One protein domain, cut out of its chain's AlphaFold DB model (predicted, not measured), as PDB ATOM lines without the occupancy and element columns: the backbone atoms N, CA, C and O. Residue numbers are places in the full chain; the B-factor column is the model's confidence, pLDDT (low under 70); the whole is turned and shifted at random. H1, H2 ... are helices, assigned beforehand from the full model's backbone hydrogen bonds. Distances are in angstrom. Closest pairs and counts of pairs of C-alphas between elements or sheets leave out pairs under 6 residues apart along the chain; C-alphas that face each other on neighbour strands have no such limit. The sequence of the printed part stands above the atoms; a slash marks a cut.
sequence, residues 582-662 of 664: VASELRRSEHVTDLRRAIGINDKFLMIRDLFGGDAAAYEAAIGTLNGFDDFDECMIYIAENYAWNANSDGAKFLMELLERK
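Overview. This is residues 582 to 662 of the 664 residues of an uncharacterized protein of Alistipes sp. 58_9_plus (UniProt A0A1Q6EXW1). Four helices of like length make a compact body: H4 and H6 are two rails with a narrow gap between them, H3 crosses near the beginnings of both, and H5 lies near their later ends. Little H2 sits between H4 and H6 on one side, and the short H1 stands off from the body at the end of an arm of chain. The printed part has 81 residues with six named helices, H1 to H6 in order along the chain, and no named strand; the class is all helix. The whole is compact, with a radius of gyration of the C-alphas of 12.1 A, and spans 34 by 26 by 22 A.

Along the chain. Find C-alpha 601 at (27.721, -49.510, 22.332), where H3 begins; it runs through residues 601 to 611 for 15.3 A. H4, residues 616 to 626, is 15.2 A long, and H5, residues 632 to 642, is 15.4 A long. Look next at H6, residues 650 to 660, 15.2 A long and ending at C-alpha 660 at (46.112, -42.401, 26.282). Going back, you meet H2 at residues 595 to 598 and H1 at residues 582 to 586, which begins at C-alpha 582 at (40.175, -58.315, 36.791).

Arrangement. Start at the hub, H6, which touches three helices. It touches H3, closest at the C-alphas of Met 607 and Gly 651, 4.7 A apart, and is only just about perpendicular to it at 70.4 degrees. H5 and H6 form a helical hairpin and only just touch, with 3 pairs of C-alphas within 8 A, the closest being Phe 632 and Leu 659 at 6.9 A; they run opposite ways at a tilt of 35.3 degrees, only just steep. H2 only just touches H6, with 3 pairs of C-alphas within 8 A, the closest being Leu 595 and Leu 658 at 6.9 A. H2 also only just touches H4, again with 3 pairs, the closest C-alphas being those of Arg 596 and Ile 623 at 6.8 A. H3 and H4 only just touch, with 3 pairs; their closest C-alphas, of Ile 608 and Ala 616, are 5.8 A apart, and the helices are about perpendicular at 87 degrees. H4 and H5 are close but not clearly touching, with the C-alphas of Leu 626 and Cys 635 5.9 A apart. H4 and H6 are only just apart, at 8.4 A, and H1 touches no helix. In H1, H3, H4, H5 and H6 every O i to N i+4 pair is within hydrogen-bond range; H2 is too short for such a pair.

Size, cuts and confidence. The two C-alphas farthest apart, of Val 582 and Glu 641, are 36.7 A apart. The printed part has no cut. The links H2 to H3, H3 to H4 and H4 to H5 are tight, those from H1 to H2 and H5 to H6 are short, and no link is long. Mean pLDDT of the printed part is 89.4; look for values under 70 at residues 582 to 589.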
ATOM      1  N   VAL A 582      38.773 -58.513  37.168       64.81
ATOM      2  CA  VAL A 582      40.175 -58.315  36.791       64.81
ATOM      3  C   VAL A 582      40.402 -58.574  35.303       64.81
ATOM      4  O   VAL A 582      41.317 -57.993  34.731       64.81
ATOM      5  N   ALA A 583      39.533 -59.338  34.626       52.59
ATOM      6  CA  ALA A 583      39.535 -59.426  33.167       52.59
ATOM      7  C   ALA A 583      38.956 -58.159  32.499       52.59
ATOM      8  O   ALA A 583      39.390 -57.796  31.411       52.59
ATOM      9  N   SER A 584      38.037 -57.441  33.146       59.06
ATOM     10  CA  SER A 584      37.509 -56.133  32.717       59.06
ATOM     11  C   SER A 584      38.422 -54.949  33.072       59.06
ATOM     12  O   SER A 584      38.290 -53.882  32.465       59.06
ATOM     13  N   GLU A 585      39.352 -55.120  34.017       60.50
ATOM     14  CA  GLU A 585      40.502 -54.224  34.215       60.50
ATOM     15  C   GLU A 585      41.652 -54.553  33.253       60.50
ATOM     16  O   GLU A 585      42.188 -53.638  32.639       60.50
ATOM     17  N   LEU A 586      41.951 -55.831  32.994       59.03
ATOM     18  CA  LEU A 586      42.933 -56.244  31.981       59.03
ATOM     19  C   LEU A 586      42.501 -55.828  30.561       59.03
ATOM     20  O   LEU A 586      43.298 -55.320  29.781       59.03
ATOM     21  N   ARG A 587      41.205 -55.910  30.240       59.34
ATOM     22  CA  ARG A 587      40.625 -55.323  29.012       59.34
ATOM     23  C   ARG A 587      40.586 -53.791  29.016       59.34
ATOM     24  O   ARG A 587      40.389 -53.187  27.968       59.34
ATOM     25  N   ARG A 588      40.791 -53.152  30.174       62.53
ATOM     26  CA  ARG A 588      41.078 -51.712  30.313       62.53
ATOM     27  C   ARG A 588      42.576 -51.392  30.344       62.53
ATOM     28  O   ARG A 588      42.911 -50.215  30.450       62.53
ATOM     29  N   SER A 589      43.465 -52.369  30.190       62.91
ATOM     30  CA  SER A 589      44.880 -52.158  29.848       62.91
ATOM     31  C   SER A 589      45.251 -52.702  28.460       62.91
ATOM     32  O   SER A 589      46.364 -52.478  27.993       62.91
ATOM     33  N   GLU A 590      44.319 -53.359  27.761       74.44
ATOM     34  CA  GLU A 590      44.484 -53.856  26.391       74.44
ATOM     35  C   GLU A 590      44.630 -52.686  25.392       74.44
ATOM     36  O   GLU A 590      43.705 -51.892  25.215       74.44
ATOM     37  N   HIS A 591      45.810 -52.560  24.771       79.69
ATOM     38  CA  HIS A 591      46.172 -51.471  23.849       79.69
ATOM     39  C   HIS A 591      45.118 -51.226  22.749       79.69
ATOM     40  O   HIS A 591      44.614 -52.160  22.119       79.69
ATOM     41  N   VAL A 592      44.786 -49.957  22.489       87.56
ATOM     42  CA  VAL A 592      43.684 -49.596  21.581       87.56
ATOM     43  C   VAL A 592      44.221 -49.217  20.207       87.56
ATOM     44  O   VAL A 592      44.591 -48.077  19.956       87.56
ATOM     45  N   THR A 593      44.205 -50.183  19.290       86.44
ATOM     46  CA  THR A 593      44.506 -49.953  17.866       86.44
ATOM     47  C   THR A 593      43.412 -49.141  17.166       86.44
ATOM     48  O   THR A 593      43.713 -48.175  16.471       86.44
ATOM     49  N   ASP A 594      42.143 -49.495  17.395       90.50
ATOM     50  CA  ASP A 594      40.965 -48.810  16.850       90.50
ATOM     51  C   ASP A 594      40.047 -48.296  17.971       90.50
ATOM     52  O   ASP A 594      39.300 -49.066  18.587       90.50
ATOM     53  N   LEU A 595      39.998 -46.973  18.160       91.06
ATOM     54  CA  LEU A 595      39.028 -46.277  19.018       91.06
ATOM     55  C   LEU A 595      37.594 -46.717  18.670       91.06
ATOM     56  O   LEU A 595      36.785 -47.024  19.545       91.06
ATOM     57  N   ARG A 596      37.301 -46.839  17.367       91.81
ATOM     58  CA  ARG A 596      36.004 -47.284  16.817       91.81
ATOM     59  C   ARG A 596      35.573 -48.682  17.271       91.81
ATOM     60  O   ARG A 596      34.378 -48.967  17.257       91.81
ATOM     61  N   ARG A 597      36.528 -49.549  17.622       90.50
ATOM     62  CA  ARG A 597      36.304 -50.937  18.056       90.50
ATOM     63  C   ARG A 597      36.331 -51.079  19.578       90.50
ATOM     64  O   ARG A 597      35.651 -51.954  20.105       90.50
ATOM     65  N   ALA A 598      37.105 -50.239  20.263       89.44
ATOM     66  CA  ALA A 598      37.226 -50.247  21.717       89.44
ATOM     67  C   ALA A 598      36.074 -49.514  22.437       89.44
ATOM     68  O   ALA A 598      35.749 -49.860  23.571       89.44
ATOM     69  N   ILE A 599      35.411 -48.545  21.791       92.06
ATOM     70  CA  ILE A 599      34.217 -47.893  22.353       92.06
ATOM     71  C   ILE A 599      33.021 -48.856  22.296       92.06
ATOM     72  O   ILE A 599      32.511 -49.182  21.220       92.06
ATOM     73  N   GLY A 600      32.530 -49.273  23.465       91.62
ATOM     74  CA  GLY A 600      31.325 -50.086  23.589       91.62
ATOM     75  C   GLY A 600      30.058 -49.343  23.149       91.62
ATOM     76  O   GLY A 600      29.988 -48.115  23.167       91.62
ATOM     77  N   ILE A 601      29.005 -50.087  22.789       91.94
ATOM     78  CA  ILE A 601      27.721 -49.510  22.332       91.94
ATOM     79  C   ILE A 601      27.139 -48.537  23.374       91.94
ATOM     80  O   ILE A 601      26.661 -47.462  23.017       91.94
ATOM     81  N   ASN A 602      27.206 -48.899  24.658       92.50
ATOM     82  CA  ASN A 602      26.773 -48.055  25.773       92.50
ATOM     83  C   ASN A 602      27.572 -46.743  25.846       92.50
ATOM     84  O   ASN A 602      27.006 -45.660  25.989       92.50
ATOM     85  N   ASP A 603      28.887 -46.848  25.703       93.38
ATOM     86  CA  ASP A 603      29.819 -45.747  25.930       93.38
ATOM     87  C   ASP A 603      29.788 -44.776  24.743       93.38
ATOM     88  O   ASP A 603      29.779 -43.564  24.937       93.38
ATOM     89  N   LYS A 604      29.569 -45.290  23.525       94.69
ATOM     90  CA  LYS A 604      29.198 -44.496  22.346       94.69
ATOM     91  C   LYS A 604      27.943 -43.653  22.590       94.69
ATOM     92  O   LYS A 604      27.943 -42.472  22.253       94.69
ATOM     93  N   PHE A 605      26.878 -44.207  23.181       94.44
ATOM     94  CA  PHE A 605      25.683 -43.412  23.508       94.44
ATOM     95  C   PHE A 605      25.965 -42.340  24.568       94.44
ATOM     96  O   PHE A 605      25.460 -41.222  24.445       94.44
ATOM     97  N   LEU A 606      26.793 -42.649  25.571       94.50
ATOM     98  CA  LEU A 606      27.230 -41.695  26.593       94.50
ATOM     99  C   LEU A 606      28.039 -40.544  25.968       94.50
ATOM    100  O   LEU A 606      27.710 -39.380  26.187       94.50
ATOM    101  N   MET A 607      29.019 -40.850  25.116       94.25
ATOM    102  CA  MET A 607      29.828 -39.862  24.392       94.25
ATOM    103  C   MET A 607      28.978 -39.004  23.446       94.25
ATOM    104  O   MET A 607      29.090 -37.782  23.470       94.25
ATOM    105  N   ILE A 608      28.083 -39.607  22.653       94.94
ATOM    106  CA  ILE A 608      27.171 -38.867  21.760       94.94
ATOM    107  C   ILE A 608      26.306 -37.879  22.554       94.94
ATOM    108  O   ILE A 608      26.142 -36.735  22.130       94.94
ATOM    109  N   ARG A 609      25.781 -38.290  23.715       94.88
ATOM    110  CA  ARG A 609      24.969 -37.434  24.593       94.88
ATOM    111  C   ARG A 609      25.791 -36.299  25.214       94.88
ATOM    112  O   ARG A 609      25.357 -35.152  25.156       94.88
ATOM    113  N   ASP A 610      26.948 -36.616  25.794       94.38
ATOM    114  CA  ASP A 610      27.691 -35.702  26.677       94.38
ATOM    115  C   ASP A 610      28.686 -34.794  25.941       94.38
ATOM    116  O   ASP A 610      28.960 -33.688  26.407       94.38
ATOM    117  N   LEU A 611      29.211 -35.238  24.794       93.75
ATOM    118  CA  LEU A 611      30.222 -34.522  24.005       93.75
ATOM    119  C   LEU A 611      29.664 -33.932  22.703       93.75
ATOM    120  O   LEU A 611      30.100 -32.866  22.272       93.75
ATOM    121  N   PHE A 612      28.691 -34.605  22.081       95.00
ATOM    122  CA  PHE A 612      28.138 -34.224  20.772       95.00
ATOM    123  C   PHE A 612      26.673 -33.761  20.836       95.00
ATOM    124  O   PHE A 612      26.048 -33.537  19.801       95.00
ATOM    125  N   GLY A 613      26.098 -33.615  22.036       91.81
ATOM    126  CA  GLY A 613      24.740 -33.090  22.238       91.81
ATOM    127  C   GLY A 613      23.620 -33.923  21.597       91.81
ATOM    128  O   GLY A 613      22.523 -33.409  21.388       91.81
ATOM    129  N   GLY A 614      23.888 -35.191  21.267       93.06
ATOM    130  CA  GLY A 614      22.994 -36.079  20.522       93.06
ATOM    131  C   GLY A 614      23.382 -36.317  19.056       93.06
ATOM    132  O   GLY A 614      22.799 -37.202  18.429       93.06
ATOM    133  N   ASP A 615      24.361 -35.594  18.498       95.25
ATOM    134  CA  ASP A 615      24.774 -35.764  17.098       95.25
ATOM    135  C   ASP A 615      25.699 -36.982  16.904       95.25
ATOM    136  O   ASP A 615      26.915 -36.947  17.116       95.25
ATOM    137  N   ALA A 616      25.098 -38.085  16.454       94.75
ATOM    138  CA  ALA A 616      25.807 -39.312  16.111       94.75
ATOM    139  C   ALA A 616      26.700 -39.189  14.859       94.75
ATOM    140  O   ALA A 616      27.657 -39.952  14.731       94.75
ATOM    141  N   ALA A 617      26.418 -38.262  13.936       96.25
ATOM    142  CA  ALA A 617      27.226 -38.057  12.734       96.25
ATOM    143  C   ALA A 617      28.488 -37.238  13.044       96.25
ATOM    144  O   ALA A 617      29.575 -37.595  12.585       96.25
ATOM    145  N   ALA A 618      28.370 -36.206  13.887       94.69
ATOM    146  CA  ALA A 618      29.520 -35.470  14.413       94.69
ATOM    147  C   ALA A 618      30.452 -36.381  15.231       94.69
ATOM    148  O   ALA A 618      31.666 -36.325  15.044       94.69
ATOM    149  N   TYR A 619      29.895 -37.274  16.059       95.62
ATOM    150  CA  TYR A 619      30.658 -38.315  16.760       95.62
ATOM    151  C   TYR A 619      31.426 -39.229  15.791       95.62
ATOM    152  O   TYR A 619      32.625 -39.442  15.958       95.62
ATOM    153  N   GLU A 620      30.768 -39.762  14.753       94.81
ATOM    154  CA  GLU A 620      31.418 -40.662  13.789       94.81
ATOM    155  C   GLU A 620      32.539 -39.962  13.005       94.81
ATOM    156  O   GLU A 620      33.578 -40.573  12.742       94.81
ATOM    157  N   ALA A 621      32.361 -38.681  12.669       95.56
ATOM    158  CA  ALA A 621      33.401 -37.868  12.045       95.56
ATOM    159  C   ALA A 621      34.590 -37.636  12.995       95.56
ATOM    160  O   ALA A 621      35.725 -37.890  12.602       95.56
ATOM    161  N   ALA A 622      34.331 -37.237  14.244       94.75
ATOM    162  CA  ALA A 622      35.354 -36.931  15.248       94.75
ATOM    163  C   ALA A 622      36.174 -38.157  15.673       94.75
ATOM    164  O   ALA A 622      37.393 -38.092  15.771       94.75
ATOM    165  N   ILE A 623      35.524 -39.303  15.894       95.25
ATOM    166  CA  ILE A 623      36.233 -40.562  16.157       95.25
ATOM    167  C   ILE A 623      36.916 -41.068  14.874       95.25
ATOM    168  O   ILE A 623      37.928 -41.753  14.949       95.25
ATOM    169  N   GLY A 624      36.415 -40.708  13.687       94.56
ATOM    170  CA  GLY A 624      37.089 -40.963  12.411       94.56
ATOM    171  C   GLY A 624      38.413 -40.209  12.255       94.56
ATOM    172  O   GLY A 624      39.399 -40.820  11.852       94.56
ATOM    173  N   THR A 625      38.456 -38.920  12.601       94.94
ATOM    174  CA  THR A 625      39.687 -38.112  12.589       94.94
ATOM    175  C   THR A 625      40.636 -38.514  13.715       94.94
ATOM    176  O   THR A 625      41.800 -38.783  13.440       94.94
ATOM    177  N   LEU A 626      40.141 -38.671  14.949       94.38
ATOM    178  CA  LEU A 626      40.957 -39.072  16.105       94.38
ATOM    179  C   LEU A 626      41.635 -40.443  15.944       94.38
ATOM    180  O   LEU A 626      42.750 -40.642  16.416       94.38
ATOM    181  N   ASN A 627      41.001 -41.392  15.249       94.06
ATOM    182  CA  ASN A 627      41.608 -42.700  14.970       94.06
ATOM    183  C   ASN A 627      42.727 -42.629  13.914       94.06
ATOM    184  O   ASN A 627      43.489 -43.583  13.789       94.06
ATOM    185  N   GLY A 628      42.791 -41.539  13.140       93.50
ATOM    186  CA  GLY A 628      43.737 -41.329  12.043       93.50
ATOM    187  C   GLY A 628      44.953 -40.463  12.381       93.50
ATOM    188  O   GLY A 628      45.759 -40.236  11.485       93.50
ATOM    189  N   PHE A 629      45.089 -39.977  13.620       95.00
ATOM    190  CA  PHE A 629      46.322 -39.342  14.098       95.00
ATOM    191  C   PHE A 629      47.300 -40.387  14.644       95.00
ATOM    192  O   PHE A 629      46.892 -41.340  15.323       95.00
ATOM    193  N   ASP A 630      48.587 -40.168  14.386       91.31
ATOM    194  CA  ASP A 630      49.689 -41.026  14.836       91.31
ATOM    195  C   ASP A 630      50.287 -40.579  16.188       91.31
ATOM    196  O   ASP A 630      51.061 -41.329  16.781       91.31
ATOM    197  N   ASP A 631      49.883 -39.414  16.712       93.88
ATOM    198  CA  ASP A 631      50.385 -38.828  17.963       93.88
ATOM    199  C   ASP A 631      49.249 -38.366  18.912       93.88
ATOM    200  O   ASP A 631      48.147 -37.998  18.480       93.88
ATOM    201  N   PHE A 632      49.515 -38.379  20.223       94.56
ATOM    202  CA  PHE A 632      48.575 -37.953  21.267       94.56
ATOM    203  C   PHE A 632      48.422 -36.427  21.348       94.56
ATOM    204  O   PHE A 632      47.301 -35.940  21.519       94.56
ATOM    205  N   ASP A 633      49.501 -35.659  21.178       94.50
ATOM    206  CA  ASP A 633      49.442 -34.195  21.199       94.50
ATOM    207  C   ASP A 633      48.641 -33.670  19.995       94.50
ATOM    208  O   ASP A 633      47.862 -32.728  20.144       94.50
ATOM    209  N   GLU A 634      48.724 -34.323  18.826       94.06
ATOM    210  CA  GLU A 634      47.855 -34.015  17.677       94.06
ATOM    211  C   GLU A 634      46.368 -34.241  18.004       94.06
ATOM    212  O   GLU A 634      45.531 -33.382  17.708       94.06
ATOM    213  N   CYS A 635      46.033 -35.343  18.690       93.62
ATOM    214  CA  CYS A 635      44.671 -35.595  19.169       93.62
ATOM    215  C   CYS A 635      44.200 -34.511  20.150       93.62
ATOM    216  O   CYS A 635      43.077 -34.015  20.035       93.62
ATOM    217  N   MET A 636      45.053 -34.121  21.100       93.25
ATOM    218  CA  MET A 636      44.739 -33.115  22.119       93.25
ATOM    219  C   MET A 636      44.565 -31.712  21.528       93.25
ATOM    220  O   MET A 636      43.624 -31.006  21.901       93.25
ATOM    221  N   ILE A 637      45.417 -31.322  20.572       94.62
ATOM    222  CA  ILE A 637      45.292 -30.067  19.817       94.62
ATOM    223  C   ILE A 637      43.990 -30.074  19.013       94.62
ATOM    224  O   ILE A 637      43.195 -29.142  19.136       94.62
ATOM    225  N   TYR A 638      43.715 -31.146  18.261       94.50
ATOM    226  CA  TYR A 638      42.484 -31.271  17.480       94.50
ATOM    227  C   TYR A 638      41.227 -31.141  18.353       94.50
ATOM    228  O   TYR A 638      40.292 -30.422  17.982       94.50
ATOM    229  N   ILE A 639      41.214 -31.774  19.532       93.38
ATOM    230  CA  ILE A 639      40.117 -31.650  20.501       93.38
ATOM    231  C   ILE A 639      39.975 -30.203  20.982       93.38
ATOM    232  O   ILE A 639      38.877 -29.655  20.908       93.38
ATOM    233  N   ALA A 640      41.064 -29.566  21.416       92.81
ATOM    234  CA  ALA A 640      41.037 -28.201  21.940       92.81
ATOM    235  C   ALA A 640      40.624 -27.143  20.894       92.81
ATOM    236  O   ALA A 640      39.980 -26.155  21.249       92.81
ATOM    237  N   GLU A 641      40.964 -27.344  19.618       95.50
ATOM    238  CA  GLU A 641      40.590 -26.439  18.522       95.50
ATOM    239  C   GLU A 641      39.140 -26.617  18.051       95.50
ATOM    240  O   GLU A 641      38.482 -25.633  17.703       95.50
ATOM    241  N   ASN A 642      38.628 -27.854  18.024       92.25
ATOM    242  CA  ASN A 642      37.338 -28.170  17.397       92.25
ATOM    243  C   ASN A 642      36.191 -28.341  18.408       92.25
ATOM    244  O   ASN A 642      35.025 -28.205  18.027       92.25
ATOM    245  N   TYR A 643      36.488 -28.622  19.684       92.06
ATOM    246  CA  TYR A 643      35.486 -29.039  20.666       92.06
ATOM    247  C   TYR A 643      35.651 -28.379  22.042       92.06
ATOM    248  O   TYR A 643      36.563 -28.668  22.810       92.06
ATOM    249  N   ALA A 644      34.661 -27.570  22.427       91.50
ATOM    250  CA  ALA A 644      34.550 -26.988  23.768       91.50
ATOM    251  C   ALA A 644      33.998 -27.996  24.808       91.50
ATOM    252  O   ALA A 644      33.021 -27.715  25.507       91.50
ATOM    253  N   TRP A 645      34.577 -29.199  24.883       91.69
ATOM    254  CA  TRP A 645      34.129 -30.247  25.805       91.69
ATOM    255  C   TRP A 645      34.476 -29.938  27.263       91.69
ATOM    256  O   TRP A 645      35.543 -29.420  27.591       91.69
ATOM    257  N   ASN A 646      33.586 -30.328  28.177       89.88
ATOM    258  CA  ASN A 646      33.865 -30.265  29.606       89.88
ATOM    259  C   ASN A 646      34.735 -31.464  30.014       89.88
ATOM    260  O   ASN A 646      34.232 -32.586  30.088       89.88
ATOM    261  N   ALA A 647      36.003 -31.220  30.351       88.94
ATOM    262  CA  ALA A 647      36.943 -32.239  30.835       88.94
ATOM    263  C   ALA A 647      36.458 -33.000  32.092       88.94
ATOM    264  O   ALA A 647      36.899 -34.114  32.356       88.94
ATOM    265  N   ASN A 648      35.512 -32.438  32.856       91.19
ATOM    266  CA  ASN A 648      34.902 -33.110  34.008       91.19
ATOM    267  C   ASN A 648      33.727 -34.034  33.639       91.19
ATOM    268  O   ASN A 648      33.209 -34.716  34.526       91.19
ATOM    269  N   SER A 649      33.292 -34.070  32.375       94.06
ATOM    270  CA  SER A 649      32.273 -35.018  31.904       94.06
ATOM    271  C   SER A 649      32.852 -36.426  31.779       94.06
ATOM    272  O   SER A 649      34.017 -36.604  31.423       94.06
ATOM    273  N   ASP A 650      32.041 -37.442  32.064       93.25
ATOM    274  CA  ASP A 650      32.517 -38.829  32.062       93.25
ATOM    275  C   ASP A 650      32.819 -39.328  30.641       93.25
ATOM    276  O   ASP A 650      33.764 -40.089  30.448       93.25
ATOM    277  N   GLY A 651      32.111 -38.805  29.632       92.38
ATOM    278  CA  GLY A 651      32.431 -39.035  28.222       92.38
ATOM    279  C   GLY A 651      33.794 -38.471  27.811       92.38
ATOM    280  O   GLY A 651      34.507 -39.127  27.057       92.38
ATOM    281  N   ALA A 652      34.188 -37.299  28.327       93.50
ATOM    282  CA  ALA A 652      35.501 -36.719  28.037       93.50
ATOM    283  C   ALA A 652      36.617 -37.525  28.709       93.50
ATOM    284  O   ALA A 652      37.589 -37.869  28.047       93.50
ATOM    285  N   LYS A 653      36.454 -37.884  29.991       93.50
ATOM    286  CA  LYS A 653      37.418 -38.731  30.719       93.50
ATOM    287  C   LYS A 653      37.628 -40.065  30.011       93.50
ATOM    288  O   LYS A 653      38.767 -40.446  29.784       93.50
ATOM    289  N   PHE A 654      36.541 -40.734  29.620       93.00
ATOM    290  CA  PHE A 654      36.612 -42.004  28.903       93.00
ATOM    291  C   PHE A 654      37.299 -41.863  27.537       93.00
ATOM    292  O   PHE A 654      38.087 -42.727  27.170       93.00
ATOM    293  N   LEU A 655      37.066 -40.767  26.804       93.31
ATOM    294  CA  LEU A 655      37.777 -40.505  25.550       93.31
ATOM    295  C   LEU A 655      39.277 -40.256  25.770       93.31
ATOM    296  O   LEU A 655      40.077 -40.776  24.999       93.31
ATOM    297  N   MET A 656      39.670 -39.525  26.817       92.69
ATOM    298  CA  MET A 656      41.090 -39.332  27.140       92.69
ATOM    299  C   MET A 656      41.748 -40.646  27.577       92.69
ATOM    300  O   MET A 656      42.764 -41.013  27.006       92.69
ATOM    301  N   GLU A 657      41.114 -41.423  28.461       92.19
ATOM    302  CA  GLU A 657      41.549 -42.775  28.859       92.19
ATOM    303  C   GLU A 657      41.721 -43.706  27.638       92.19
ATOM    304  O   GLU A 657      42.593 -44.576  27.604       92.19
ATOM    305  N   LEU A 658      40.884 -43.537  26.609       93.12
ATOM    306  CA  LEU A 658      40.948 -44.292  25.358       93.12
ATOM    307  C   LEU A 658      42.084 -43.832  24.431       93.12
ATOM    308  O   LEU A 658      42.719 -44.674  23.800       93.12
ATOM    309  N   LEU A 659      42.330 -42.520  24.350       93.25
ATOM    310  CA  LEU A 659      43.416 -41.931  23.565       93.25
ATOM    311  C   LEU A 659      44.776 -42.208  24.207       93.25
ATOM    312  O   LEU A 659      45.669 -42.686  23.520       93.25
ATOM    313  N   GLU A 660      44.916 -42.020  25.520       91.81
ATOM    314  CA  GLU A 660      46.112 -42.401  26.282       91.81
ATOM    315  C   GLU A 660      46.476 -43.870  25.998       91.81
ATOM    316  O   GLU A 660      47.599 -44.165  25.605       91.81
ATOM    317  N   ARG A 661      45.500 -44.789  26.036       91.31
ATOM    318  CA  ARG A 661      45.691 -46.221  25.722       91.31
ATOM    319  C   ARG A 661      45.920 -46.549  24.229       91.31
ATOM    320  O   ARG A 661      46.202 -47.703  23.902       91.31
ATOM    321  N   LYS A 662      45.787 -45.581  23.315       90.62
ATOM    322  CA  LYS A 662      46.188 -45.721  21.899       90.62
ATOM    323  C   LYS A 662      47.666 -45.365  21.679       90.62
ATOM    324  O   LYS A 662      48.240 -45.810  20.687       90.62
TER     325      LYS A 662